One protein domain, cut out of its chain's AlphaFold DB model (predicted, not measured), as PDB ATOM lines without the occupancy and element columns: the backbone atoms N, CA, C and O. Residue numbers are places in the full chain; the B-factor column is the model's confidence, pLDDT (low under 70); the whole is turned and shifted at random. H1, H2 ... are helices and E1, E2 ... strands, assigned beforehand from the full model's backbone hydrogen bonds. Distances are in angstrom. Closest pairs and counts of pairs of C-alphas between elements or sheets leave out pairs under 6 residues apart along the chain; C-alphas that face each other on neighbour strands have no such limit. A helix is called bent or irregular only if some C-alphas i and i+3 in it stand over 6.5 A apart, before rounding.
ATOM      1  N   SER A 317      20.759  28.223  30.445       37.88
ATOM      2  CA  SER A 317      22.003  27.447  30.351       37.88
ATOM      3  C   SER A 317      22.595  27.356  28.930       37.88
ATOM      4  O   SER A 317      23.761  26.972  28.805       37.88
ATOM      5  N   MET A 318      21.872  27.762  27.869       38.69
ATOM      6  CA  MET A 318      22.321  27.607  26.471       38.69
ATOM      7  C   MET A 318      22.135  28.862  25.600       38.69
ATOM      8  O   MET A 318      20.988  29.229  25.367       38.69
ATOM      9  N   PRO A 319      23.212  29.478  25.063       41.91
ATOM     10  CA  PRO A 319      23.108  30.746  24.338       41.91
ATOM     11  C   PRO A 319      22.323  30.616  23.032       41.91
ATOM     12  O   PRO A 319      22.398  29.600  22.331       41.91
ATOM     13  N   VAL A 320      21.586  31.670  22.708       42.28
ATOM     14  CA  VAL A 320      20.482  31.669  21.746       42.28
ATOM     15  C   VAL A 320      20.829  32.496  20.500       42.28
ATOM     16  O   VAL A 320      20.881  33.714  20.604       42.28
ATOM     17  N   VAL A 321      21.081  31.853  19.348       47.41
ATOM     18  CA  VAL A 321      21.630  32.492  18.126       47.41
ATOM     19  C   VAL A 321      20.559  33.022  17.168       47.41
ATOM     20  O   VAL A 321      19.946  32.243  16.432       47.41
ATOM     21  N   VAL A 322      20.399  34.352  17.097       48.22
ATOM     22  CA  VAL A 322      19.520  35.005  16.110       48.22
ATOM     23  C   VAL A 322      20.101  34.856  14.712       48.22
ATOM     24  O   VAL A 322      21.160  35.382  14.384       48.22
ATOM     25  N   TRP A 323      19.384  34.105  13.886       48.44
ATOM     26  CA  TRP A 323      19.913  33.551  12.644       48.44
ATOM     27  C   TRP A 323      19.945  34.533  11.464       48.44
ATOM     28  O   TRP A 323      20.502  34.208  10.424       48.44
ATOM     29  N   THR A 324      19.326  35.712  11.589       53.75
ATOM     30  CA  THR A 324      19.179  36.673  10.480       53.75
ATOM     31  C   THR A 324      19.179  38.116  10.989       53.75
ATOM     32  O   THR A 324      18.135  38.744  11.147       53.75
ATOM     33  N   GLY A 325      20.364  38.651  11.279       60.34
ATOM     34  CA  GLY A 325      20.532  40.048  11.677       60.34
ATOM     35  C   GLY A 325      22.006  40.433  11.834       60.34
ATOM     36  O   GLY A 325      22.836  39.552  12.061       60.34
ATOM     37  N   PRO A 326      22.352  41.727  11.715       68.06
ATOM     38  CA  PRO A 326      23.711  42.239  11.871       68.06
ATOM     39  C   PRO A 326      24.098  42.300  13.349       68.06
ATOM     40  O   PRO A 326      24.235  43.367  13.938       68.06
ATOM     41  N   TYR A 327      24.207  41.133  13.967       75.38
ATOM     42  CA  TYR A 327      24.306  40.985  15.407       75.38
ATOM     43  C   TYR A 327      25.481  40.103  15.799       75.38
ATOM     44  O   TYR A 327      25.822  39.132  15.121       75.38
ATOM     45  N   PHE A 328      26.099  40.485  16.910       82.19
ATOM     46  CA  PHE A 328      27.269  39.855  17.480       82.19
ATOM     47  C   PHE A 328      26.888  39.291  18.844       82.19
ATOM     48  O   PHE A 328      26.771  40.031  19.820       82.19
ATOM     49  N   GLN A 329      26.705  37.971  18.910       80.56
ATOM     50  CA  GLN A 329      26.487  37.276  20.174       80.56
ATOM     51  C   GLN A 329      27.785  36.734  20.705       80.56
ATOM     52  O   GLN A 329      28.383  35.840  20.101       80.56
ATOM     53  N   PHE A 330      28.223  37.261  21.833       87.06
ATOM     54  CA  PHE A 330      29.398  36.747  22.501       87.06
ATOM     55  C   PHE A 330      28.961  36.087  23.810       87.06
ATOM     56  O   PHE A 330      28.009  36.519  24.456       87.06
ATOM     57  N   ASP A 331      29.644  35.009  24.163       83.75
ATOM     58  CA  ASP A 331      29.595  34.336  25.462       83.75
ATOM     59  C   ASP A 331      31.038  34.011  25.859       83.75
ATOM     60  O   ASP A 331      31.971  34.213  25.073       83.75
ATOM     61  N   GLY A 332      31.256  33.494  27.060       85.69
ATOM     62  CA  GLY A 332      32.577  33.050  27.452       85.69
ATOM     63  C   GLY A 332      32.789  32.975  28.948       85.69
ATOM     64  O   GLY A 332      31.873  32.772  29.736       85.69
ATOM     65  N   GLY A 333      34.040  33.143  29.347       88.81
ATOM     66  CA  GLY A 333      34.406  33.272  30.745       88.81
ATOM     67  C   GLY A 333      35.907  33.207  30.958       88.81
ATOM     68  O   GLY A 333      36.684  32.893  30.053       88.81
ATOM     69  N   VAL A 334      36.310  33.481  32.195       89.00
ATOM     70  CA  VAL A 334      37.645  33.130  32.679       89.00
ATOM     71  C   VAL A 334      37.534  31.760  33.331       89.00
ATOM     72  O   VAL A 334      36.841  31.605  34.334       89.00
ATOM     73  N   ILE A 335      38.181  30.762  32.740       87.62
ATOM     74  CA  ILE A 335      38.098  29.370  33.180       87.62
ATOM     75  C   ILE A 335      39.451  28.962  33.744       87.62
ATOM     76  O   ILE A 335      40.470  29.117  33.074       87.62
ATOM     77  N   THR A 336      39.440  28.380  34.939       90.38
ATOM     78  CA  THR A 336      40.597  27.716  35.542       90.38
ATOM     79  C   THR A 336      40.236  26.262  35.792       90.38
ATOM     80  O   THR A 336      39.217  25.978  36.416       90.38
ATOM     81  N   GLY A 337      41.049  25.329  35.304       87.31
ATOM     82  CA  GLY A 337      40.828  23.913  35.583       87.31
ATOM     83  C   GLY A 337      41.748  22.990  34.803       87.31
ATOM     84  O   GLY A 337      42.566  23.436  34.004       87.31
ATOM     85  N   THR A 338      41.581  21.695  35.035       87.00
ATOM     86  CA  THR A 338      42.376  20.611  34.444       87.00
ATOM     87  C   THR A 338      41.473  19.650  33.680       87.00
ATOM     88  O   THR A 338      40.348  19.381  34.113       87.00
ATOM     89  N   TYR A 339      41.980  19.047  32.613       82.88
ATOM     90  CA  TYR A 339      41.316  17.956  31.910       82.88
ATOM     91  C   TYR A 339      41.900  16.611  32.354       82.88
ATOM     92  O   TYR A 339      42.975  16.217  31.912       82.88
ATOM     93  N   LYS A 340      41.171  15.888  33.218       75.62
ATOM     94  CA  LYS A 340      41.557  14.537  33.688       75.62
ATOM     95  C   LYS A 340      41.589  13.489  32.568       75.62
ATOM     96  O   LYS A 340      42.260  12.474  32.684       75.62
ATOM     97  N   ALA A 341      40.824  13.725  31.508       79.25
ATOM     98  CA  ALA A 341      40.811  12.952  30.276       79.25
ATOM     99  C   ALA A 341      40.710  13.931  29.097       79.25
ATOM    100  O   ALA A 341      40.236  15.054  29.310       79.25
ATOM    101  N   PRO A 342      41.113  13.538  27.875       82.75
ATOM    102  CA  PRO A 342      41.028  14.421  26.722       82.75
ATOM    103  C   PRO A 342      39.613  14.960  26.511       82.75
ATOM    104  O   PRO A 342      38.641  14.204  26.466       82.75
ATOM    105  N   PHE A 343      39.513  16.280  26.407       83.69
ATOM    106  CA  PHE A 343      38.264  17.001  26.224       83.69
ATOM    107  C   PHE A 343      38.002  17.191  24.736       83.69
ATOM    108  O   PHE A 343      38.604  18.053  24.095       83.69
ATOM    109  N   GLU A 344      37.109  16.371  24.190       80.25
ATOM    110  CA  GLU A 344      36.781  16.352  22.765       80.25
ATOM    111  C   GLU A 344      35.840  17.524  22.433       80.25
ATOM    112  O   GLU A 344      34.722  17.620  22.963       80.25
ATOM    113  N   LEU A 345      36.275  18.427  21.549       79.00
ATOM    114  CA  LEU A 345      35.531  19.640  21.194       79.00
ATOM    115  C   LEU A 345      34.277  19.343  20.378       79.00
ATOM    116  O   LEU A 345      33.226  19.934  20.639       79.00
ATOM    117  N   ALA A 346      34.360  18.394  19.443       70.25
ATOM    118  CA  ALA A 346      33.230  17.972  18.620       70.25
ATOM    119  C   ALA A 346      32.041  17.481  19.460       70.25
ATOM    120  O   ALA A 346      30.903  17.567  19.017       70.25
ATOM    121  N   LEU A 347      32.279  17.008  20.688       64.88
ATOM    122  CA  LEU A 347      31.221  16.534  21.577       64.88
ATOM    123  C   LEU A 347      30.464  17.656  22.290       64.88
ATOM    124  O   LEU A 347      29.371  17.399  22.778       64.88
ATOM    125  N   ASN A 348      31.009  18.876  22.354       61.53
ATOM    126  CA  ASN A 348      30.367  20.032  22.999       61.53
ATOM    127  C   ASN A 348      29.809  21.056  22.011       61.53
ATOM    128  O   ASN A 348      29.126  21.995  22.422       61.53
ATOM    129  N   ALA A 349      30.100  20.899  20.723       60.09
ATOM    130  CA  ALA A 349      29.595  21.783  19.693       60.09
ATOM    131  C   ALA A 349      28.131  21.437  19.402       60.09
ATOM    132  O   ALA A 349      27.839  20.433  18.758       60.09
ATOM    133  N   VAL A 350      27.206  22.267  19.893       51.72
ATOM    134  CA  VAL A 350      25.765  22.141  19.588       51.72
ATOM    135  C   VAL A 350      25.221  23.335  18.790       51.72
ATOM    136  O   VAL A 350      24.096  23.294  18.307       51.72
ATOM    137  N   THR A 351      26.053  24.358  18.571       57.91
ATOM    138  CA  THR A 351      25.793  25.495  17.673       57.91
ATOM    139  C   THR A 351      27.055  25.876  16.912       57.91
ATOM    140  O   THR A 351      28.153  25.727  17.457       57.91
ATOM    141  N   ASP A 352      26.898  26.429  15.707       68.12
ATOM    142  CA  ASP A 352      28.011  27.045  14.988       68.12
ATOM    143  C   ASP A 352      28.526  28.215  15.824       68.12
ATOM    144  O   ASP A 352      27.770  29.093  16.255       68.12
ATOM    145  N   SER A 353      29.816  28.177  16.124       78.88
ATOM    146  CA  SER A 353      30.485  29.235  16.864       78.88
ATOM    147  C   SER A 353      31.948  29.294  16.479       78.88
ATOM    148  O   SER A 353      32.522  28.310  16.015       78.88
ATOM    149  N   VAL A 354      32.559  30.447  16.693       87.56
ATOM    150  CA  VAL A 354      34.008  30.596  16.610       87.56
ATOM    151  C   VAL A 354      34.499  30.893  18.005       87.56
ATOM    152  O   VAL A 354      33.935  31.726  18.704       87.56
ATOM    153  N   ASN A 355      35.514  30.166  18.436       91.50
ATOM    154  CA  ASN A 355      36.063  30.287  19.770       91.50
ATOM    155  C   ASN A 355      37.399  31.000  19.670       91.50
ATOM    156  O   ASN A 355      38.221  30.653  18.827       91.50
ATOM    157  N   TRP A 356      37.605  31.968  20.549       96.19
ATOM    158  CA  TRP A 356      38.868  32.646  20.779       96.19
ATOM    159  C   TRP A 356      39.301  32.332  22.209       96.19
ATOM    160  O   TRP A 356      38.567  32.606  23.164       96.19
ATOM    161  N   ILE A 357      40.461  31.699  22.366       96.25
ATOM    162  CA  ILE A 357      41.005  31.306  23.667       96.25
ATOM    163  C   ILE A 357      42.346  31.987  23.870       96.25
ATOM    164  O   ILE A 357      43.238  31.773  23.066       96.25
ATOM    165  N   LEU A 358      42.500  32.732  24.965       97.44
ATOM    166  CA  LEU A 358      43.779  33.281  25.418       97.44
ATOM    167  C   LEU A 358      44.222  32.580  26.701       97.44
ATOM    168  O   LEU A 358      43.547  32.680  27.731       97.44
ATOM    169  N   THR A 359      45.383  31.936  26.671       97.31
ATOM    170  CA  THR A 359      45.998  31.355  27.868       97.31
ATOM    171  C   THR A 359      46.567  32.459  28.760       97.31
ATOM    172  O   THR A 359      47.359  33.291  28.318       97.31
ATOM    173  N   LEU A 360      46.157  32.472  30.030       95.88
ATOM    174  CA  LEU A 360      46.618  33.429  31.041       95.88
ATOM    175  C   LEU A 360      47.730  32.851  31.916       95.88
ATOM    176  O   LEU A 360      48.701  33.550  32.194       95.88
ATOM    177  N   LYS A 361      47.560  31.607  32.379       95.50
ATOM    178  CA  LYS A 361      48.503  30.880  33.243       95.50
ATOM    179  C   LYS A 361      48.405  29.376  32.993       95.50
ATOM    180  O   LYS A 361      47.337  28.882  32.622       95.50
ATOM    181  N   GLY A 362      49.490  28.664  33.285       93.75
ATOM    182  CA  GLY A 362      49.592  27.227  33.047       93.75
ATOM    183  C   GLY A 362      49.657  26.903  31.557       93.75
ATOM    184  O   GLY A 362      49.920  27.779  30.733       93.75
ATOM    185  N   GLU A 363      49.387  25.648  31.227       92.75
ATOM    186  CA  GLU A 363      49.558  25.111  29.881       92.75
ATOM    187  C   GLU A 363      48.476  24.084  29.536       92.75
ATOM    188  O   GLU A 363      47.845  23.480  30.407       92.75
ATOM    189  N   ALA A 364      48.275  23.877  28.240       94.31
ATOM    190  CA  ALA A 364      47.465  22.791  27.712       94.31
ATOM    191  C   ALA A 364      48.014  22.348  26.355       94.31
ATOM    192  O   ALA A 364      48.831  23.032  25.743       94.31
ATOM    193  N   VAL A 365      47.546  21.207  25.864       96.06
ATOM    194  CA  VAL A 365      47.846  20.740  24.511       96.06
ATOM    195  C   VAL A 365      46.556  20.672  23.716       96.06
ATOM    196  O   VAL A 365      45.604  19.990  24.114       96.06
ATOM    197  N   PHE A 366      46.543  21.389  22.597       95.81
ATOM    198  CA  PHE A 366      45.511  21.327  21.575       95.81
ATOM    199  C   PHE A 366      45.925  20.334  20.497       95.81
ATOM    200  O   PHE A 366      46.981  20.490  19.889       95.81
ATOM    201  N   GLU A 367      45.104  19.324  20.239       94.25
ATOM    202  CA  GLU A 367      45.377  18.328  19.207       94.25
ATOM    203  C   GLU A 367      44.289  18.348  18.135       94.25
ATOM    204  O   GLU A 367      43.106  18.196  18.444       94.25
ATOM    205  N   VAL A 368      44.695  18.510  16.875       90.81
ATOM    206  CA  VAL A 368      43.814  18.511  15.699       90.81
ATOM    207  C   VAL A 368      44.541  17.879  14.517       90.81
ATOM    208  O   VAL A 368      45.708  18.178  14.277       90.81
ATOM    209  N   ALA A 369      43.869  16.990  13.780       84.31
ATOM    210  CA  ALA A 369      44.430  16.331  12.592       84.31
ATOM    211  C   ALA A 369      45.839  15.724  12.811       84.31
ATOM    212  O   ALA A 369      46.721  15.844  11.966       84.31
ATOM    213  N   GLY A 370      46.074  15.123  13.986       85.31
ATOM    214  CA  GLY A 370      47.363  14.528  14.366       85.31
ATOM    215  C   GLY A 370      48.465  15.527  14.749       85.31
ATOM    216  O   GLY A 370      49.519  15.106  15.222       85.31
ATOM    217  N   ARG A 371      48.239  16.839  14.608       89.75
ATOM    218  CA  ARG A 371      49.154  17.887  15.076       89.75
ATOM    219  C   ARG A 371      48.841  18.258  16.520       89.75
ATOM    220  O   ARG A 371      47.673  18.372  16.887       89.75
ATOM    221  N   LYS A 372      49.885  18.488  17.317       94.38
ATOM    222  CA  LYS A 372      49.793  18.943  18.710       94.38
ATOM    223  C   LYS A 372      50.392  20.339  18.837       94.38
ATOM    224  O   LYS A 372      51.539  20.545  18.459       94.38
ATOM    225  N   LEU A 373      49.624  21.266  19.394       95.56
ATOM    226  CA  LEU A 373      50.066  22.604  19.761       95.56
ATOM    227  C   LEU A 373      50.089  22.716  21.286       95.56
ATOM    228  O   LEU A 373      49.050  22.585  21.935       95.56
ATOM    229  N   HIS A 374      51.265  22.981  21.845       95.19
ATOM    230  CA  HIS A 374      51.421  23.336  23.254       95.19
ATOM    231  C   HIS A 374      51.067  24.813  23.425       95.19
ATOM    232  O   HIS A 374      51.666  25.664  22.772       95.19
ATOM    233  N   VAL A 375      50.070  25.112  24.262       94.88
ATOM    234  CA  VAL A 375      49.639  26.488  24.526       94.88
ATOM    235  C   VAL A 375      50.147  26.975  25.872       94.88
ATOM    236  O   VAL A 375      49.957  26.326  26.897       94.88
ATOM    237  N   GLU A 376      50.732  28.165  25.858       94.19
ATOM    238  CA  GLU A 376      51.396  28.806  26.995       94.19
ATOM    239  C   GLU A 376      50.828  30.210  27.245       94.19
ATOM    240  O   GLU A 376      50.104  30.739  26.392       94.19
ATOM    241  N   PRO A 377      51.145  30.867  28.378       96.31
ATOM    242  CA  PRO A 377      50.701  32.231  28.648       96.31
ATOM    243  C   PRO A 377      50.980  33.199  27.490       96.31
ATOM    244  O   PRO A 377      52.081  33.265  26.944       96.31
ATOM    245  N   GLY A 378      49.951  33.957  27.110       95.44
ATOM    246  CA  GLY A 378      49.998  34.888  25.981       95.44
ATOM    247  C   GLY A 378      49.632  34.267  24.633       95.44
ATOM    248  O   GLY A 378      49.376  35.016  23.693       95.44
ATOM    249  N   MET A 379      49.543  32.938  24.520       96.75
ATOM    250  CA  MET A 379      49.060  32.306  23.295       96.75
ATOM    251  C   MET A 379      47.541  32.420  23.157       96.75
ATOM    252  O   MET A 379      46.780  32.144  24.091       96.75
ATOM    253  N   VAL A 380      47.124  32.792  21.955       96.88
ATOM    254  CA  VAL A 380      45.760  32.820  21.455       96.88
ATOM    255  C   VAL A 380      45.574  31.678  20.470       96.88
ATOM    256  O   VAL A 380      46.388  31.512  19.565       96.88
ATOM    257  N   LEU A 381      44.471  30.947  20.599       96.50
ATOM    258  CA  LEU A 381      43.989  30.019  19.583       96.50
ATOM    259  C   LEU A 381      42.574  30.416  19.162       96.50
ATOM    260  O   LEU A 381      41.693  30.602  20.007       96.50
ATOM    261  N   VAL A 382      42.358  30.507  17.853       95.19
ATOM    262  CA  VAL A 382      41.042  30.690  17.238       95.19
ATOM    263  C   VAL A 382      40.630  29.378  16.593       95.19
ATOM    264  O   VAL A 382      41.451  28.751  15.937       95.19
ATOM    265  N   TYR A 383      39.383  28.938  16.756       91.88
ATOM    266  CA  TYR A 383      38.891  27.747  16.057       91.88
ATOM    267  C   TYR A 383      37.366  27.750  15.860       91.88
ATOM    268  O   TYR A 383      36.629  28.185  16.755       91.88
ATOM    269  N   PRO A 384      36.856  27.245  14.718       87.94
ATOM    270  CA  PRO A 384      35.427  27.039  14.525       87.94
ATOM    271  C   PRO A 384      34.925  25.863  15.366       87.94
ATOM    272  O   PRO A 384      35.680  24.973  15.748       87.94
ATOM    273  N   GLN A 385      33.625  25.829  15.619       78.56
ATOM    274  CA  GLN A 385      32.916  24.651  16.088       78.56
ATOM    275  C   GLN A 385      31.756  24.319  15.144       78.56
ATOM    276  O   GLN A 385      31.086  25.244  14.685       78.56
ATOM    277  N   PRO A 386      31.500  23.021  14.899       74.44
ATOM    278  CA  PRO A 386      32.224  21.865  15.448       74.44
ATOM    279  C   PRO A 386      33.632  21.706  14.864       74.44
ATOM    280  O   PRO A 386      33.891  22.069  13.720       74.44
ATOM    281  N   LEU A 387      34.528  21.119  15.653       81.56
ATOM    282  CA  LEU A 387      35.878  20.783  15.221       81.56
ATOM    283  C   LEU A 387      36.291  19.464  15.860       81.56
ATOM    284  O   LEU A 387      36.148  19.294  17.076       81.56
ATOM    285  N   ASN A 388      36.803  18.542  15.044       81.94
ATOM    286  CA  ASN A 388      37.364  17.286  15.527       81.94
ATOM    287  C   ASN A 388      38.773  17.521  16.090       81.94
ATOM    288  O   ASN A 388      39.789  17.258  15.446       81.94
ATOM    289  N   ALA A 389      38.803  18.110  17.278       87.31
ATOM    290  CA  ALA A 389      40.001  18.433  18.024       87.31
ATOM    291  C   ALA A 389      39.762  18.203  19.513       87.31
ATOM    292  O   ALA A 389      38.616  18.187  19.980       87.31
ATOM    293  N   ARG A 390      40.845  18.076  20.273       89.25
ATOM    294  CA  ARG A 390      40.780  17.842  21.714       89.25
ATOM    295  C   ARG A 390      41.770  18.676  22.494       89.25
ATOM    296  O   ARG A 390      42.859  18.986  22.020       89.25
ATOM    297  N   TRP A 391      41.377  18.980  23.721       91.25
ATOM    298  CA  TRP A 391      42.242  19.589  24.719       91.25
ATOM    299  C   TRP A 391      42.712  18.551  25.732       91.25
ATOM    300  O   TRP A 391      41.926  17.730  26.205       91.25
ATOM    301  N   THR A 392      43.978  18.630  26.122       92.25
ATOM    302  CA  THR A 392      44.530  17.896  27.269       92.25
ATOM    303  C   THR A 392      45.342  18.846  28.148       92.25
ATOM    304  O   THR A 392      45.821  19.872  27.673       92.25
ATOM    305  N   THR A 393      45.495  18.523  29.432       91.62
ATOM    306  CA  THR A 393      46.416  19.220  30.352       91.62
ATOM    307  C   THR A 393      47.435  18.201  30.864       91.62
ATOM    308  O   THR A 393      47.199  17.617  31.925       91.62
ATOM    309  N   PRO A 394      48.511  17.914  30.101       86.06
ATOM    310  CA  PRO A 394      49.411  16.798  30.399       86.06
ATOM    311  C   PRO A 394      50.115  16.918  31.749       86.06
ATOM    312  O   PRO A 394      50.262  15.917  32.439       86.06
ATOM    313  N   SER A 395      50.486  18.132  32.163       85.06
ATOM    314  CA  SER A 395      51.114  18.376  33.468       85.06
ATOM    315  C   SER A 395      50.173  18.202  34.657       85.06
ATOM    316  O   SER A 395      50.616  18.208  35.800       85.06
ATOM    317  N   GLY A 396      48.860  18.090  34.428       83.00
ATOM    318  CA  GLY A 396      47.862  18.037  35.498       83.00
ATOM    319  C   GLY A 396      47.713  19.345  36.286       83.00
ATOM    320  O   GLY A 396      46.868  19.416  37.178       83.00
ATOM    321  N   HIS A 397      48.476  20.391  35.958       87.62
ATOM    322  CA  HIS A 397      48.356  21.703  36.582       87.62
ATOM    323  C   HIS A 397      47.152  22.485  36.032       87.62
ATOM    324  O   HIS A 397      46.804  22.346  34.855       87.62
ATOM    325  N   PRO A 398      46.495  23.327  36.855       89.88
ATOM    326  CA  PRO A 398      45.362  24.124  36.400       89.88
ATOM    327  C   PRO A 398      45.729  25.067  35.248       89.88
ATOM    328  O   PRO A 398      46.592  25.933  35.381       89.88
ATOM    329  N   TRP A 399      45.001  24.949  34.139       93.31
ATOM    330  CA  TRP A 399      45.102  25.845  32.993       93.31
ATOM    331  C   TRP A 399      44.085  26.979  33.126       93.31
ATOM    332  O   TRP A 399      42.868  26.749  33.093       93.31
ATOM    333  N   GLN A 400      44.580  28.210  33.282       95.38
ATOM    334  CA  GLN A 400      43.762  29.416  33.352       95.38
ATOM    335  C   GLN A 400      43.723  30.117  31.995       95.38
ATOM    336  O   GLN A 400      44.762  30.460  31.429       95.38
ATOM    337  N   ARG A 401      42.518  30.401  31.501       95.50
ATOM    338  CA  ARG A 401      42.301  30.984  30.173       95.50
ATOM    339  C   ARG A 401      41.097  31.907  30.125       95.50
ATOM    340  O   ARG A 401      40.128  31.714  30.856       95.50
ATOM    341  N   ILE A 402      41.152  32.877  29.223       94.69
ATOM    342  CA  ILE A 402      39.965  33.574  28.739       94.69
ATOM    343  C   ILE A 402      39.422  32.777  27.565       94.69
ATOM    344  O   ILE A 402      40.163  32.466  26.639       94.69
ATOM    345  N   TRP A 403      38.134  32.479  27.595       92.69
ATOM    346  CA  TRP A 403      37.409  31.894  26.481       92.69
ATOM    347  C   TRP A 403      36.324  32.872  26.049       92.69
ATOM    348  O   TRP A 403      35.553  33.331  26.888       92.69
ATOM    349  N   VAL A 404      36.283  33.198  24.761       92.69
ATOM    350  CA  VAL A 404      35.214  33.971  24.127       92.69
ATOM    351  C   VAL A 404      34.644  33.123  22.998       92.69
ATOM    352  O   VAL A 404      35.380  32.696  22.111       92.69
ATOM    353  N   ALA A 405      33.342  32.866  23.031       87.94
ATOM    354  CA  ALA A 405      32.619  32.179  21.974       87.94
ATOM    355  C   ALA A 405      31.761  33.188  21.211       87.94
ATOM    356  O   ALA A 405      30.849  33.788  21.778       87.94
ATOM    357  N   MET A 406      32.032  33.347  19.920       87.00
ATOM    358  CA  MET A 406      31.247  34.164  19.005       87.00
ATOM    359  C   MET A 406      30.199  33.318  18.301       87.00
ATOM    360  O   MET A 406      30.501  32.236  17.792       87.00
ATOM    361  N   ARG A 407      28.977  33.837  18.222       79.94
ATOM    362  CA  ARG A 407      27.868  33.227  17.492       79.94
ATOM    363  C   ARG A 407      27.153  34.266  16.639       79.94
ATOM    364  O   ARG A 407      27.242  35.469  16.885       79.94
ATOM    365  N   GLY A 408      26.410  33.764  15.661       73.62
ATOM    366  CA  GLY A 408      25.751  34.576  14.645       73.62
ATOM    367  C   GLY A 408      26.637  34.735  13.416       73.62
ATOM    368  O   GLY A 408      27.846  34.920  13.533       73.62
ATOM    369  N   GLU A 409      26.012  34.665  12.242       73.12
ATOM    370  CA  GLU A 409      26.679  34.594  10.934       73.12
ATOM    371  C   GLU A 409      27.715  35.712  10.737       73.12
ATOM    372  O   GLU A 409      28.824  35.477  10.262       73.12
ATOM    373  N   TRP A 410      27.388  36.923  11.189       79.25
ATOM    374  CA  TRP A 410      28.257  38.089  11.071       79.25
ATOM    375  C   TRP A 410      29.514  37.998  11.923       79.25
ATOM    376  O   TRP A 410      30.605  38.278  11.431       79.25
ATOM    377  N   ALA A 411      29.369  37.605  13.185       81.06
ATOM    378  CA  ALA A 411      30.496  37.473  14.093       81.06
ATOM    379  C   ALA A 411      31.381  36.278  13.729       81.06
ATOM    380  O   ALA A 411      32.608  36.384  13.780       81.06
ATOM    381  N   THR A 412      30.768  35.153  13.349       81.06
ATOM    382  CA  THR A 412      31.505  33.943  12.986       81.06
ATOM    383  C   THR A 412      32.310  34.160  11.719       81.06
ATOM    384  O   THR A 412      33.516  33.939  11.727       81.06
ATOM    385  N   GLU A 413      31.690  34.651  10.647       80.12
ATOM    386  CA  GLU A 413      32.412  34.810   9.390       80.12
ATOM    387  C   GLU A 413      33.510  35.873   9.472       80.12
ATOM    388  O   GLU A 413      34.604  35.683   8.945       80.12
ATOM    389  N   ALA A 414      33.264  36.946  10.221       80.62
ATOM    390  CA  ALA A 414      34.273  37.941  10.523       80.62
ATOM    391  C   ALA A 414      35.510  37.382  11.225       80.62
ATOM    392  O   ALA A 414      36.639  37.665  10.827       80.62
ATOM    393  N   MET A 415      35.297  36.594  12.278       85.94
ATOM    394  CA  MET A 415      36.389  35.985  13.028       85.94
ATOM    395  C   MET A 415      37.160  34.980  12.188       85.94
ATOM    396  O   MET A 415      38.387  34.946  12.244       85.94
ATOM    397  N   LEU A 416      36.447  34.178  11.401       85.06
ATOM    398  CA  LEU A 416      37.089  33.204  10.540       85.06
ATOM    399  C   LEU A 416      37.898  33.880   9.428       85.06
ATOM    400  O   LEU A 416      38.978  33.405   9.113       85.06
ATOM    401  N   ALA A 417      37.431  35.001   8.879       81.44
ATOM    402  CA  ALA A 417      38.191  35.758   7.892       81.44
ATOM    403  C   ALA A 417      39.484  36.346   8.468       81.44
ATOM    404  O   ALA A 417      40.528  36.241   7.833       81.44
ATOM    405  N   LEU A 418      39.444  36.882   9.695       85.06
ATOM    406  CA  LEU A 418      40.665  37.311  10.389       85.06
ATOM    407  C   LEU A 418      41.630  36.141  10.623       85.06
ATOM    408  O   LEU A 418      42.840  36.325  10.512       85.06
ATOM    409  N   ALA A 419      41.111  34.953  10.947       87.88
ATOM    410  CA  ALA A 419      41.931  33.763  11.149       87.88
ATOM    411  C   ALA A 419      42.527  33.219   9.836       87.88
ATOM    412  O   ALA A 419      43.685  32.811   9.809       87.88
ATOM    413  N   ASP A 420      41.773  33.251   8.734       84.69
ATOM    414  CA  ASP A 420      42.269  32.872   7.407       84.69
ATOM    415  C   ASP A 420      43.398  33.812   6.947       84.69
ATOM    416  O   ASP A 420      44.424  33.351   6.450       84.69
ATOM    417  N   GLU A 421      43.235  35.122   7.158       84.06
ATOM    418  CA  GLU A 421      44.204  36.148   6.754       84.06
ATOM    419  C   GLU A 421      45.466  36.126   7.635       84.06
ATOM    420  O   GLU A 421      46.598  36.060   7.145       84.06
ATOM    421  N   HIS A 422      45.292  36.137   8.959       85.75
ATOM    422  CA  HIS A 422      46.391  36.345   9.905       85.75
ATOM    423  C   HIS A 422      46.880  35.068  10.602       85.75
ATOM    424  O   HIS A 422      47.856  35.127  11.352       85.75
ATOM    425  N   GLY A 423      46.261  33.913  10.353       90.25
ATOM    426  CA  GLY A 423      46.572  32.634  10.998       90.25
ATOM    427  C   GLY A 423      45.632  32.284  12.157       90.25
ATOM    428  O   GLY A 423      44.875  33.114  12.648       90.25
ATOM    429  N   TRP A 424      45.692  31.028  12.604       93.69
ATOM    430  CA  TRP A 424      44.765  30.467  13.600       93.69
ATOM    431  C   TRP A 424      45.283  30.520  15.038       93.69
ATOM    432  O   TRP A 424      44.506  30.336  15.974       93.69
ATOM    433  N   ALA A 425      46.578  30.768  15.219       95.19
ATOM    434  CA  ALA A 425      47.209  30.885  16.522       95.19
ATOM    435  C   ALA A 425      48.225  32.032  16.533       95.19
ATOM    436  O   ALA A 425      48.928  32.271  15.546       95.19
ATOM    437  N   HIS A 426      48.307  32.731  17.663       94.50
ATOM    438  CA  HIS A 426      49.162  33.907  17.834       94.50
ATOM    439  C   HIS A 426      49.703  33.985  19.255       94.50
ATOM    440  O   HIS A 426      49.034  33.545  20.182       94.50
ATOM    441  N   ARG A 427      50.846  34.634  19.468       93.94
ATOM    442  CA  ARG A 427      51.271  35.103  20.792       93.94
ATOM    443  C   ARG A 427      51.039  36.603  20.899       93.94
ATOM    444  O   ARG A 427      51.438  37.354  20.012       93.94
ATOM    445  N   ILE A 428      50.394  37.035  21.983       93.06
ATOM    446  CA  ILE A 428      50.096  38.444  22.265       93.06
ATOM    447  C   ILE A 428      50.440  38.829  23.712       93.06
ATOM    448  O   ILE A 428      50.366  37.993  24.617       93.06
ATOM    449  N   PRO A 429      50.706  40.119  23.990       91.75
ATOM    450  CA  PRO A 429      50.843  40.607  25.355       91.75
ATOM    451  C   PRO A 429      49.536  40.457  26.145       91.75
ATOM    452  O   PRO A 429      48.470  40.912  25.714       91.75
ATOM    453  N   LEU A 430      49.616  39.921  27.366       92.69
ATOM    454  CA  LEU A 430      48.461  39.758  28.269       92.69
ATOM    455  C   LEU A 430      47.809  41.087  28.705       92.69
ATOM    456  O   LEU A 430      46.670  41.093  29.187       92.69
ATOM    457  N   GLY A 431      48.529  42.205  28.549       90.31
ATOM    458  CA  GLY A 431      48.056  43.576  28.782       90.31
ATOM    459  C   GLY A 431      47.488  44.282  27.541       90.31
ATOM    460  O   GLY A 431      47.092  45.447  27.625       90.31
ATOM    461  N   SER A 432      47.443  43.604  26.389       91.25
ATOM    462  CA  SER A 432      46.924  44.158  25.132       91.25
ATOM    463  C   SER A 432      45.478  44.661  25.258       91.25
ATOM    464  O   SER A 432      44.703  44.222  26.115       91.25
ATOM    465  N   ARG A 433      45.082  45.604  24.387       92.25
ATOM    466  CA  ARG A 433      43.716  46.164  24.379       92.25
ATOM    467  C   ARG A 433      42.655  45.069  24.224       92.25
ATOM    468  O   ARG A 433      41.682  45.099  24.969       92.25
ATOM    469  N   VAL A 434      42.874  44.092  23.341       93.38
ATOM    470  CA  VAL A 434      41.953  42.960  23.131       93.38
ATOM    471  C   VAL A 434      41.744  42.135  24.408       93.38
ATOM    472  O   VAL A 434      40.608  41.823  24.759       93.38
ATOM    473  N   ALA A 435      42.810  41.855  25.169       94.38
ATOM    474  CA  ALA A 435      42.716  41.115  26.426       94.38
ATOM    475  C   ALA A 435      41.988  41.924  27.515       94.38
ATOM    476  O   ALA A 435      41.166  41.379  28.253       94.38
ATOM    477  N   ARG A 436      42.245  43.239  27.599       95.25
ATOM    478  CA  ARG A 436      41.541  44.136  28.533       95.25
ATOM    479  C   ARG A 436      40.053  44.259  28.204       95.25
ATOM    480  O   ARG A 436      39.234  44.147  29.112       95.25
ATOM    481  N   LEU A 437      39.702  44.452  26.931       94.94
ATOM    482  CA  LEU A 437      38.306  44.531  26.496       94.94
ATOM    483  C   LEU A 437      37.576  43.198  26.688       94.94
ATOM    484  O   LEU A 437      36.427  43.220  27.114       94.94
ATOM    485  N   ALA A 438      38.240  42.055  26.465       94.56
ATOM    486  CA  ALA A 438      37.651  40.747  26.759       94.56
ATOM    487  C   ALA A 438      37.230  40.673  28.232       94.56
ATOM    488  O   ALA A 438      36.067  40.432  28.533       94.56
ATOM    489  N   ARG A 439      38.151  40.968  29.163       94.44
ATOM    490  CA  ARG A 439      37.855  40.958  30.609       94.44
ATOM    491  C   ARG A 439      36.760  41.955  30.993       94.44
ATOM    492  O   ARG A 439      35.934  41.629  31.836       94.44
ATOM    493  N   LYS A 440      36.756  43.143  30.378       95.25
ATOM    494  CA  LYS A 440      35.754  44.189  30.623       95.25
ATOM    495  C   LYS A 440      34.346  43.733  30.232       95.25
ATOM    496  O   LYS A 440      33.413  43.951  30.996       95.25
ATOM    497  N   TRP A 441      34.191  43.147  29.045       94.56
ATOM    498  CA  TRP A 441      32.873  42.876  28.466       94.56
ATOM    499  C   TRP A 441      32.319  41.487  28.787       94.56
ATOM    500  O   TRP A 441      31.102  41.313  28.791       94.56
ATOM    501  N   LEU A 442      33.181  40.528  29.137       91.44
ATOM    502  CA  LEU A 442      32.784  39.163  29.485       91.44
ATOM    503  C   LEU A 442      31.656  39.067  30.523       91.44
ATOM    504  O   LEU A 442      30.719  38.320  30.253       91.44
ATOM    505  N   PRO A 443      31.668  39.799  31.659       90.50
ATOM    506  CA  PRO A 443      30.572  39.724  32.627       90.50
ATOM    507  C   PRO A 443      29.206  40.044  32.006       90.50
ATOM    508  O   PRO A 443      28.254  39.294  32.201       90.50
ATOM    509  N   GLY A 444      29.133  41.103  31.192       87.12
ATOM    510  CA  GLY A 444      27.903  41.504  30.507       87.12
ATOM    511  C   GLY A 444      27.487  40.516  29.416       87.12
ATOM    512  O   GLY A 444      26.312  40.169  29.320       87.12
ATOM    513  N   TRP A 445      28.439  40.008  28.629       88.50
ATOM    514  CA  TRP A 445      28.155  38.975  27.628       88.50
ATOM    515  C   TRP A 445      27.596  37.704  28.261       88.50
ATOM    516  O   TRP A 445      26.584  37.203  27.790       88.50
ATOM    517  N   VAL A 446      28.188  37.223  29.359       83.38
ATOM    518  CA  VAL A 446      27.722  36.022  30.070       83.38
ATOM    519  C   VAL A 446      26.346  36.243  30.694       83.38
ATOM    520  O   VAL A 446      25.471  35.386  30.566       83.38
ATOM    521  N   GLN A 447      26.134  37.392  31.339       83.06
ATOM    522  CA  GLN A 447      24.856  37.738  31.962       83.06
ATOM    523  C   GLN A 447      23.721  37.791  30.931       83.06
ATOM    524  O   GLN A 447      22.651  37.228  31.160       83.06
ATOM    525  N   HIS A 448      23.971  38.411  29.778       77.50
ATOM    526  CA  HIS A 448      22.966  38.654  28.744       77.50
ATOM    527  C   HIS A 448      23.071  37.696  27.554       77.50
ATOM    528  O   HIS A 448      22.521  37.960  26.488       77.50
ATOM    529  N   ARG A 449      23.735  36.545  27.706       72.00
ATOM    530  CA  ARG A 449      23.974  35.598  26.600       72.00
ATOM    531  C   ARG A 449      22.704  34.996  25.976       72.00
ATOM    532  O   ARG A 449      22.790  34.356  24.932       72.00
ATOM    533  N   HIS A 450      21.539  35.187  26.598       65.19
ATOM    534  CA  HIS A 450      20.219  34.738  26.109       65.19
ATOM    535  C   HIS A 450      19.316  35.880  25.661       65.19
ATOM    536  O   HIS A 450      18.154  35.659  25.313       65.19
ATOM    537  N   GLU A 451      19.824  37.100  25.728       67.31
ATOM    538  CA  GLU A 451      19.104  38.310  25.391       67.31
ATOM    539  C   GLU A 451      19.768  38.944  24.179       67.31
ATOM    540  O   GLU A 451      20.990  39.041  24.069       67.31
ATOM    541  N   PHE A 452      18.945  39.402  23.250       69.00
ATOM    542  CA  PHE A 452      19.420  40.337  22.250       69.00
ATOM    543  C   PHE A 452      19.414  41.741  22.853       69.00
ATOM    544  O   PHE A 452      18.339  42.312  23.055       69.00
ATOM    545  N   LEU A 453      20.601  42.279  23.122       74.94
ATOM    546  CA  LEU A 453      20.791  43.663  23.544       74.94
ATOM    547  C   LEU A 453      21.712  44.372  22.542       74.94
ATOM    548  O   LEU A 453      22.794  43.855  22.237       74.94
ATOM    549  N   PRO A 454      21.321  45.537  22.001       79.50
ATOM    550  CA  PRO A 454      22.169  46.277  21.074       79.50
ATOM    551  C   PRO A 454      23.542  46.612  21.662       79.50
ATOM    552  O   PRO A 454      24.561  46.525  20.978       79.50
ATOM    553  N   GLU A 455      23.579  46.934  22.951       83.00
ATOM    554  CA  GLU A 455      24.768  47.375  23.675       83.00
ATOM    555  C   GLU A 455      25.811  46.256  23.771       83.00
ATOM    556  O   GLU A 455      27.001  46.494  23.556       83.00
ATOM    557  N   THR A 456      25.377  45.015  24.023       86.56
ATOM    558  CA  THR A 456      26.284  43.858  24.103       86.56
ATOM    559  C   THR A 456      26.874  43.521  22.739       86.56
ATOM    560  O   THR A 456      28.059  43.197  22.642       86.56
ATOM    561  N   SER A 457      26.075  43.681  21.682       87.00
ATOM    562  CA  SER A 457      26.509  43.503  20.300       87.00
ATOM    563  C   SER A 457      27.506  44.582  19.865       87.00
ATOM    564  O   SER A 457      28.485  44.274  19.186       87.00
ATOM    565  N   VAL A 458      27.296  45.841  20.260       87.81
ATOM    566  CA  VAL A 458      28.241  46.944  20.013       87.81
ATOM    567  C   VAL A 458      29.557  46.705  20.757       87.81
ATOM    568  O   VAL A 458      30.625  46.843  20.164       87.81
ATOM    569  N   ALA A 459      29.502  46.262  22.016       91.31
ATOM    570  CA  ALA A 459      30.691  45.891  22.785       91.31
ATOM    571  C   ALA A 459      31.468  44.720  22.149       91.31
ATOM    572  O   ALA A 459      32.700  44.743  22.091       91.31
ATOM    573  N   ALA A 460      30.760  43.711  21.636       90.94
ATOM    574  CA  ALA A 460      31.351  42.592  20.898       90.94
ATOM    575  C   ALA A 460      32.053  43.050  19.616       90.94
ATOM    576  O   ALA A 460      33.174  42.624  19.323       90.94
ATOM    577  N   TYR A 461      31.435  43.975  18.886       89.75
ATOM    578  CA  TYR A 461      32.042  44.569  17.706       89.75
ATOM    579  C   TYR A 461      33.268  45.441  18.049       89.75
ATOM    580  O   TYR A 461      34.279  45.381  17.349       89.75
ATOM    581  N   GLU A 462      33.243  46.180  19.167       91.06
ATOM    582  CA  GLU A 462      34.399  46.955  19.652       91.06
ATOM    583  C   GLU A 462      35.586  46.048  19.961       91.06
ATOM    584  O   GLU A 462      36.721  46.315  19.550       91.06
ATOM    585  N   TRP A 463      35.315  44.952  20.664       93.75
ATOM    586  CA  TRP A 463      36.323  43.949  20.951       93.75
ATOM    587  C   TRP A 463      36.929  43.387  19.662       93.75
ATOM    588  O   TRP A 463      38.155  43.318  19.545       93.75
ATOM    589  N   LEU A 464      36.097  43.066  18.668       90.25
ATOM    590  CA  LEU A 464      36.560  42.515  17.399       90.25
ATOM    591  C   LEU A 464      37.451  43.490  16.624       90.25
ATOM    592  O   LEU A 464      38.496  43.091  16.108       90.25
ATOM    593  N   LEU A 465      37.077  44.770  16.565       86.06
ATOM    594  CA  LEU A 465      37.919  45.795  15.948       86.06
ATOM    595  C   LEU A 465      39.262  45.920  16.666       86.06
ATOM    596  O   LEU A 465      40.290  46.033  16.008       86.06
ATOM    597  N   SER A 466      39.282  45.814  17.999       88.75
ATOM    598  CA  SER A 466      40.541  45.820  18.750       88.75
ATOM    599  C   SER A 466      41.436  44.615  18.432       88.75
ATOM    600  O   SER A 466      42.659  44.753  18.430       88.75
ATOM    601  N   TRP A 467      40.841  43.450  18.143       91.12
ATOM    602  CA  TRP A 467      41.571  42.258  17.720       91.12
ATOM    603  C   TRP A 467      42.159  42.436  16.321       91.12
ATOM    604  O   TRP A 467      43.361  42.260  16.134       91.12
ATOM    605  N   ARG A 468      41.337  42.882  15.364       86.44
ATOM    606  CA  ARG A 468      41.778  43.217  14.005       86.44
ATOM    607  C   ARG A 468      42.906  44.249  14.013       86.44
ATOM    608  O   ARG A 468      43.930  44.026  13.377       86.44
ATOM    609  N   GLY A 469      42.743  45.343  14.756       81.94
ATOM    610  CA  GLY A 469      43.752  46.395  14.864       81.94
ATOM    611  C   GLY A 469      45.069  45.886  15.455       81.94
ATOM    612  O   GLY A 469      46.138  46.281  14.994       81.94
ATOM    613  N   LEU A 470      45.017  44.956  16.418       86.38
ATOM    614  CA  LEU A 470      46.217  44.309  16.958       86.38
ATOM    615  C   LEU A 470      46.908  43.410  15.921       86.38
ATOM    616  O   LEU A 470      48.126  43.476  15.797       86.38
ATOM    617  N   LEU A 471      46.152  42.610  15.164       85.31
ATOM    618  CA  LEU A 471      46.702  41.738  14.117       85.31
ATOM    619  C   LEU A 471      47.319  42.534  12.956       85.31
ATOM    620  O   LEU A 471      48.393  42.187  12.475       85.31
ATOM    621  N   GLN A 472      46.678  43.630  12.542       78.75
ATOM    622  CA  GLN A 472      47.177  44.510  11.481       78.75
ATOM    623  C   GLN A 472      48.366  45.365  11.948       78.75
ATOM    624  O   GLN A 472      49.357  45.514  11.234       78.75
ATOM    625  N   GLY A 473      48.280  45.915  13.163       67.44
ATOM    626  CA  GLY A 473      49.316  46.746  13.777       67.44
ATOM    627  C   GLY A 473      50.511  45.961  14.320       67.44
ATOM    628  O   GLY A 473      51.566  46.550  14.532       67.44
ATOM    629  N   GLY A 474      50.391  44.642  14.505       54.66
ATOM    630  CA  GLY A 474      51.479  43.747  14.922       54.66
ATOM    631  C   GLY A 474      52.660  43.689  13.945       54.66
ATOM    632  O   GLY A 474      53.754  43.305  14.348       54.66
ATOM    633  N   ASN A 475      52.470  44.157  12.703       49.44
ATOM    634  CA  ASN A 475      53.537  44.369  11.716       49.44
ATOM    635  C   ASN A 475      54.354  45.661  11.940       49.44
ATOM    636  O   ASN A 475      55.367  45.872  11.271       49.44
ATOM    637  N   LEU A 476      53.957  46.539  12.869       46.41
ATOM    638  CA  LEU A 476      54.743  47.717  13.247       46.41
ATOM    639  C   LEU A 476      55.809  47.303  14.269       46.41
ATOM    640  O   LEU A 476      55.537  47.199  15.465       46.41
ATOM    641  N   LYS A 477      57.040  47.082  13.790       45.88
ATOM    642  CA  LYS A 477      58.229  46.833  14.621       45.88
ATOM    643  C   LYS A 477      58.431  47.992  15.608       45.88
ATOM    644  O   LYS A 477      58.965  49.037  15.241       45.88
ATOM    645  N   ARG A 478      58.052  47.826  16.877       47.72
ATOM    646  CA  ARG A 478      58.543  48.694  17.961       47.72
ATOM    647  C   ARG A 478      59.773  48.024  18.562       47.72
ATOM    648  O   ARG A 478      59.663  46.932  19.093       47.72
ATOM    649  N   ARG A 479      60.934  48.687  18.487       47.00
ATOM    650  CA  ARG A 479      62.203  48.225  19.092       47.00
ATOM    651  C   ARG A 479      62.631  46.799  18.688       47.00
ATOM    652  O   ARG A 479      63.124  46.049  19.513       47.00
ATOM    653  N   GLY A 480      62.461  46.432  17.418       47.12
ATOM    654  CA  GLY A 480      63.026  45.187  16.873       47.12
ATOM    655  C   GLY A 480      62.236  43.900  17.145       47.12
ATOM    656  O   GLY A 480      62.506  42.913  16.470       47.12
ATOM    657  N   GLU A 481      61.223  43.912  18.015       48.56
ATOM    658  CA  GLU A 481      60.383  42.741  18.309       48.56
ATOM    659  C   GLU A 481      58.963  42.899  17.743       48.56
ATOM    660  O   GLU A 481      58.372  43.986  17.757       48.56
ATOM    661  N   ALA A 482      58.410  41.807  17.211       54.66
ATOM    662  CA  ALA A 482      57.022  41.763  16.773       54.66
ATOM    663  C   ALA A 482      56.095  41.774  17.998       54.66
ATOM    664  O   ALA A 482      56.240  40.964  18.909       54.66
ATOM    665  N   VAL A 483      55.109  42.677  18.015       68.56
ATOM    666  CA  VAL A 483      54.113  42.756  19.103       68.56
ATOM    667  C   VAL A 483      53.160  41.554  19.074       68.56
ATOM    668  O   VAL A 483      52.547  41.220  20.087       68.56
ATOM    669  N   VAL A 484      53.027  40.914  17.911       80.38
ATOM    670  CA  VAL A 484      52.243  39.699  17.702       80.38
ATOM    671  C   VAL A 484      53.108  38.692  16.958       80.38
ATOM    672  O   VAL A 484      53.593  38.982  15.866       80.38
ATOM    673  N   GLU A 485      53.275  37.504  17.525       85.75
ATOM    674  CA  GLU A 485      53.964  36.382  16.880       85.75
ATOM    675  C   GLU A 485      52.916  35.441  16.276       85.75
ATOM    676  O   GLU A 485      52.005  35.004  16.978       85.75
ATOM    677  N   ARG A 486      52.999  35.129  14.979       87.31
ATOM    678  CA  ARG A 486      52.105  34.146  14.346       87.31
ATOM    679  C   ARG A 486      52.632  32.740  14.613       87.31
ATOM    680  O   ARG A 486      53.792  32.462  14.336       87.31
ATOM    681  N   ILE A 487      51.761  31.852  15.077       88.94
ATOM    682  CA  ILE A 487      52.082  30.443  15.316       88.94
ATOM    683  C   ILE A 487      51.517  29.620  14.157       88.94
ATOM    684  O   ILE A 487      50.354  29.781  13.770       88.94
ATOM    685  N   GLU A 488      52.345  28.754  13.574       89.12
ATOM    686  CA  GLU A 488      51.938  27.941  12.434       89.12
ATOM    687  C   GLU A 488      50.892  26.901  12.841       89.12
ATOM    688  O   GLU A 488      51.096  26.079  13.732       89.12
ATOM    689  N   MET A 489      49.757  26.929  12.150       88.62
ATOM    690  CA  MET A 489      48.651  25.999  12.326       88.62
ATOM    691  C   MET A 489      48.027  25.717  10.960       88.62
ATOM    692  O   MET A 489      47.989  26.616  10.112       88.62
ATOM    693  N   PRO A 490      47.521  24.493  10.725       88.06
ATOM    694  CA  PRO A 490      46.787  24.211   9.502       88.06
ATOM    695  C   PRO A 490      45.475  25.013   9.489       88.06
ATOM    696  O   PRO A 490      45.023  25.489  10.535       88.06
ATOM    697  N   ASN A 491      44.845  25.162   8.320       88.38
ATOM    698  CA  ASN A 491      43.580  25.883   8.251       88.38
ATOM    699  C   ASN A 491      42.488  25.109   9.008       88.38
ATOM    700  O   ASN A 491      42.052  24.040   8.585       88.38
ATOM    701  N   LEU A 492      42.035  25.650  10.143       87.88
ATOM    702  CA  LEU A 492      41.078  24.950  10.997       87.88
ATOM    703  C   LEU A 492      39.656  24.904  10.417       87.88
ATOM    704  O   LEU A 492      38.866  24.071  10.866       87.88
ATOM    705  N   ARG A 493      39.326  25.710   9.390       82.50
ATOM    706  CA  ARG A 493      38.066  25.550   8.638       82.50
ATOM    707  C   ARG A 493      37.997  24.220   7.893       82.50
ATOM    708  O   ARG A 493      36.893  23.727   7.676       82.50
ATOM    709  N   ASP A 494      39.133  23.649   7.497       80.88
ATOM    710  CA  ASP A 494      39.158  22.418   6.698       80.88
ATOM    711  C   ASP A 494      38.849  21.170   7.527       80.88
ATOM    712  O   ASP A 494      38.430  20.148   6.988       80.88
ATOM    713  N   PHE A 495      38.976  21.273   8.850       77.69
ATOM    714  CA  PHE A 495      38.660  20.199   9.794       77.69
ATOM    715  C   PHE A 495      37.332  20.421  10.531       77.69
ATOM    716  O   PHE A 495      36.930  19.596  11.358       77.69
ATOM    717  N   GLY A 496      36.653  21.540  10.260       67.12
ATOM    718  CA  GLY A 496      35.308  21.816  10.751       67.12
ATOM    719  C   GLY A 496      34.245  21.286   9.789       67.12
ATOM    720  O   GLY A 496      34.436  21.288   8.572       67.12
ATOM    721  N   SER A 497      33.087  20.864  10.304       58.06
ATOM    722  CA  SER A 497      31.970  20.548   9.406       58.06
ATOM    723  C   SER A 497      31.339  21.842   8.872       58.06
ATOM    724  O   SER A 497      30.666  22.571   9.601       58.06
ATOM    725  N   ARG A 498      31.499  22.096   7.566       49.69
ATOM    726  CA  ARG A 498      30.965  23.274   6.849       49.69
ATOM    727  C   ARG A 498      29.428  23.315   6.738       49.69
ATOM    728  O   ARG A 498      28.890  24.245   6.147       49.69
ATOM    729  N   SER A 499      28.693  22.300   7.208       47.06
ATOM    730  CA  SER A 499      27.230  22.170   6.999       47.06
ATOM    731  C   SER A 499      26.433  21.792   8.252       47.06
ATOM    732  O   SER A 499      25.231  21.510   8.157       47.06
ATOM    733  N   PHE A 500      27.084  21.820   9.411       49.91
ATOM    734  CA  PHE A 500      26.699  21.032  10.569       49.91
ATOM    735  C   PHE A 500      25.251  21.253  11.032       49.91
ATOM    736  O   PHE A 500      24.412  20.362  10.908       49.91
ATOM    737  N   PHE A 501      24.851  22.451  11.467       50.41
ATOM    738  CA  PHE A 501      23.502  22.597  12.041       50.41
ATOM    739  C   PHE A 501      22.384  22.873  11.035       50.41
ATOM    740  O   PHE A 501      21.210  22.668  11.359       50.41
ATOM    741  N   ARG A 502      22.703  23.262   9.791       47.00
ATOM    742  CA  ARG A 502      21.677  23.401   8.739       47.00
ATOM    743  C   ARG A 502      21.090  22.045   8.324       47.00
ATOM    744  O   ARG A 502      19.947  22.006   7.867       47.00
ATOM    745  N   ARG A 503      21.831  20.941   8.506       48.94
ATOM    746  CA  ARG A 503      21.445  19.598   8.028       48.94
ATOM    747  C   ARG A 503      21.180  18.567   9.126       48.94
ATOM    748  O   ARG A 503      20.468  17.595   8.861       48.94
TER     749      ARG A 503
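Overview. This is residues 317 to 503 of the 599 residues of a protein of Opitutaceae bacterium TAV1 (UniProt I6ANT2). A twisted six-stranded sheet, E1 E7 E2 E5 E8 E9, forms the middle, with helices H1, H2 and H3 over one face and the small sheet E4 E3 E6 beyond the other. H1 to H3 and the large sheet make two layers; the closing tail, with H4 and H5, runs past E5, and the turn at residues 477 to 481 sticks out at one corner. The 187 printed residues include, in order, E1 to E7, H1, E8, H2, H3, E9, H4 and H5, and the class is mixed, helices and strands. Both sheets are antiparallel; the whole is compact and rounded, with a radius of gyration of the C-alphas of 15.8 A and spans of 43 by 39 by 29 A.

Arrangement. E1, residues 329 to 337, is an edge strand beside E7, residues 399 to 407, with N 333 and O 403 2.9 A apart. E7 neighbours E2, residues 353 to 361, at N 356 and O 404, 2.8 A. E2 neighbours E5, residues 379 to 385, at N 357 and O 381, 2.9 A. E8, residues 425 to 427, follows at N 380 and O 426, 2.7 A, then edge strand E9, residues 485 to 487, at N 427 and O 485, 2.8 A. E3, residues 364 to 368, and E4, residues 371 to 375, form a hairpin, with N 373 and O 366 2.8 A apart; E6, residues 389 to 392, is E3's other neighbour, with N 367 and O 390 2.9 A apart. H1, residues 409 to 422, is slantwise to the large sheet's strands, 8.6 A over it; the closest C-alphas of H1 and E2 are Thr 412 and Val 354, 5.5 A. H2, residues 433 to 447, and H3, residues 454 to 473, touch as a helical hairpin on the same face, at a shallow tilt of 22 degrees, opposite ways; their closest C-alphas are Val 434 and Ser 466, 5.4 A. H3, with residues 464 to 471 alone, only just touches H1, with 3 pairs of C-alphas within 8 A. H4, residues 492 to 495, only grazes the large sheet; H5, residues 500 to 503, is not on it. Every O i to N i+4 pair is within hydrogen-bond range in H1 and H3, and 9 of 11 in H2; H4 and H5 are too short for one.

Along the chain. E1 begins at C-alpha 329 (26.487, 37.276, 20.174) and spans 24.9 A, E2 24.4 A and E7 24.3 A. H2 spans 22.0 A and is irregular, with C-alphas 440 and 443 7.1 A apart; H3 spans 28.1 A. H5 ends at C-alpha 503 (21.445, 19.598, 8.028).

Size, cuts and confidence. The C-alphas farthest apart, Arg 479 and Arg 503, are 51.0 A apart. The printed part has no cut; the links E1 to E2 and H3 to E9 are long. Mean pLDDT of the printed part is 81.0, with 38 residues under 70, among them 317 to 326, 473 to 483 and 496 to 503.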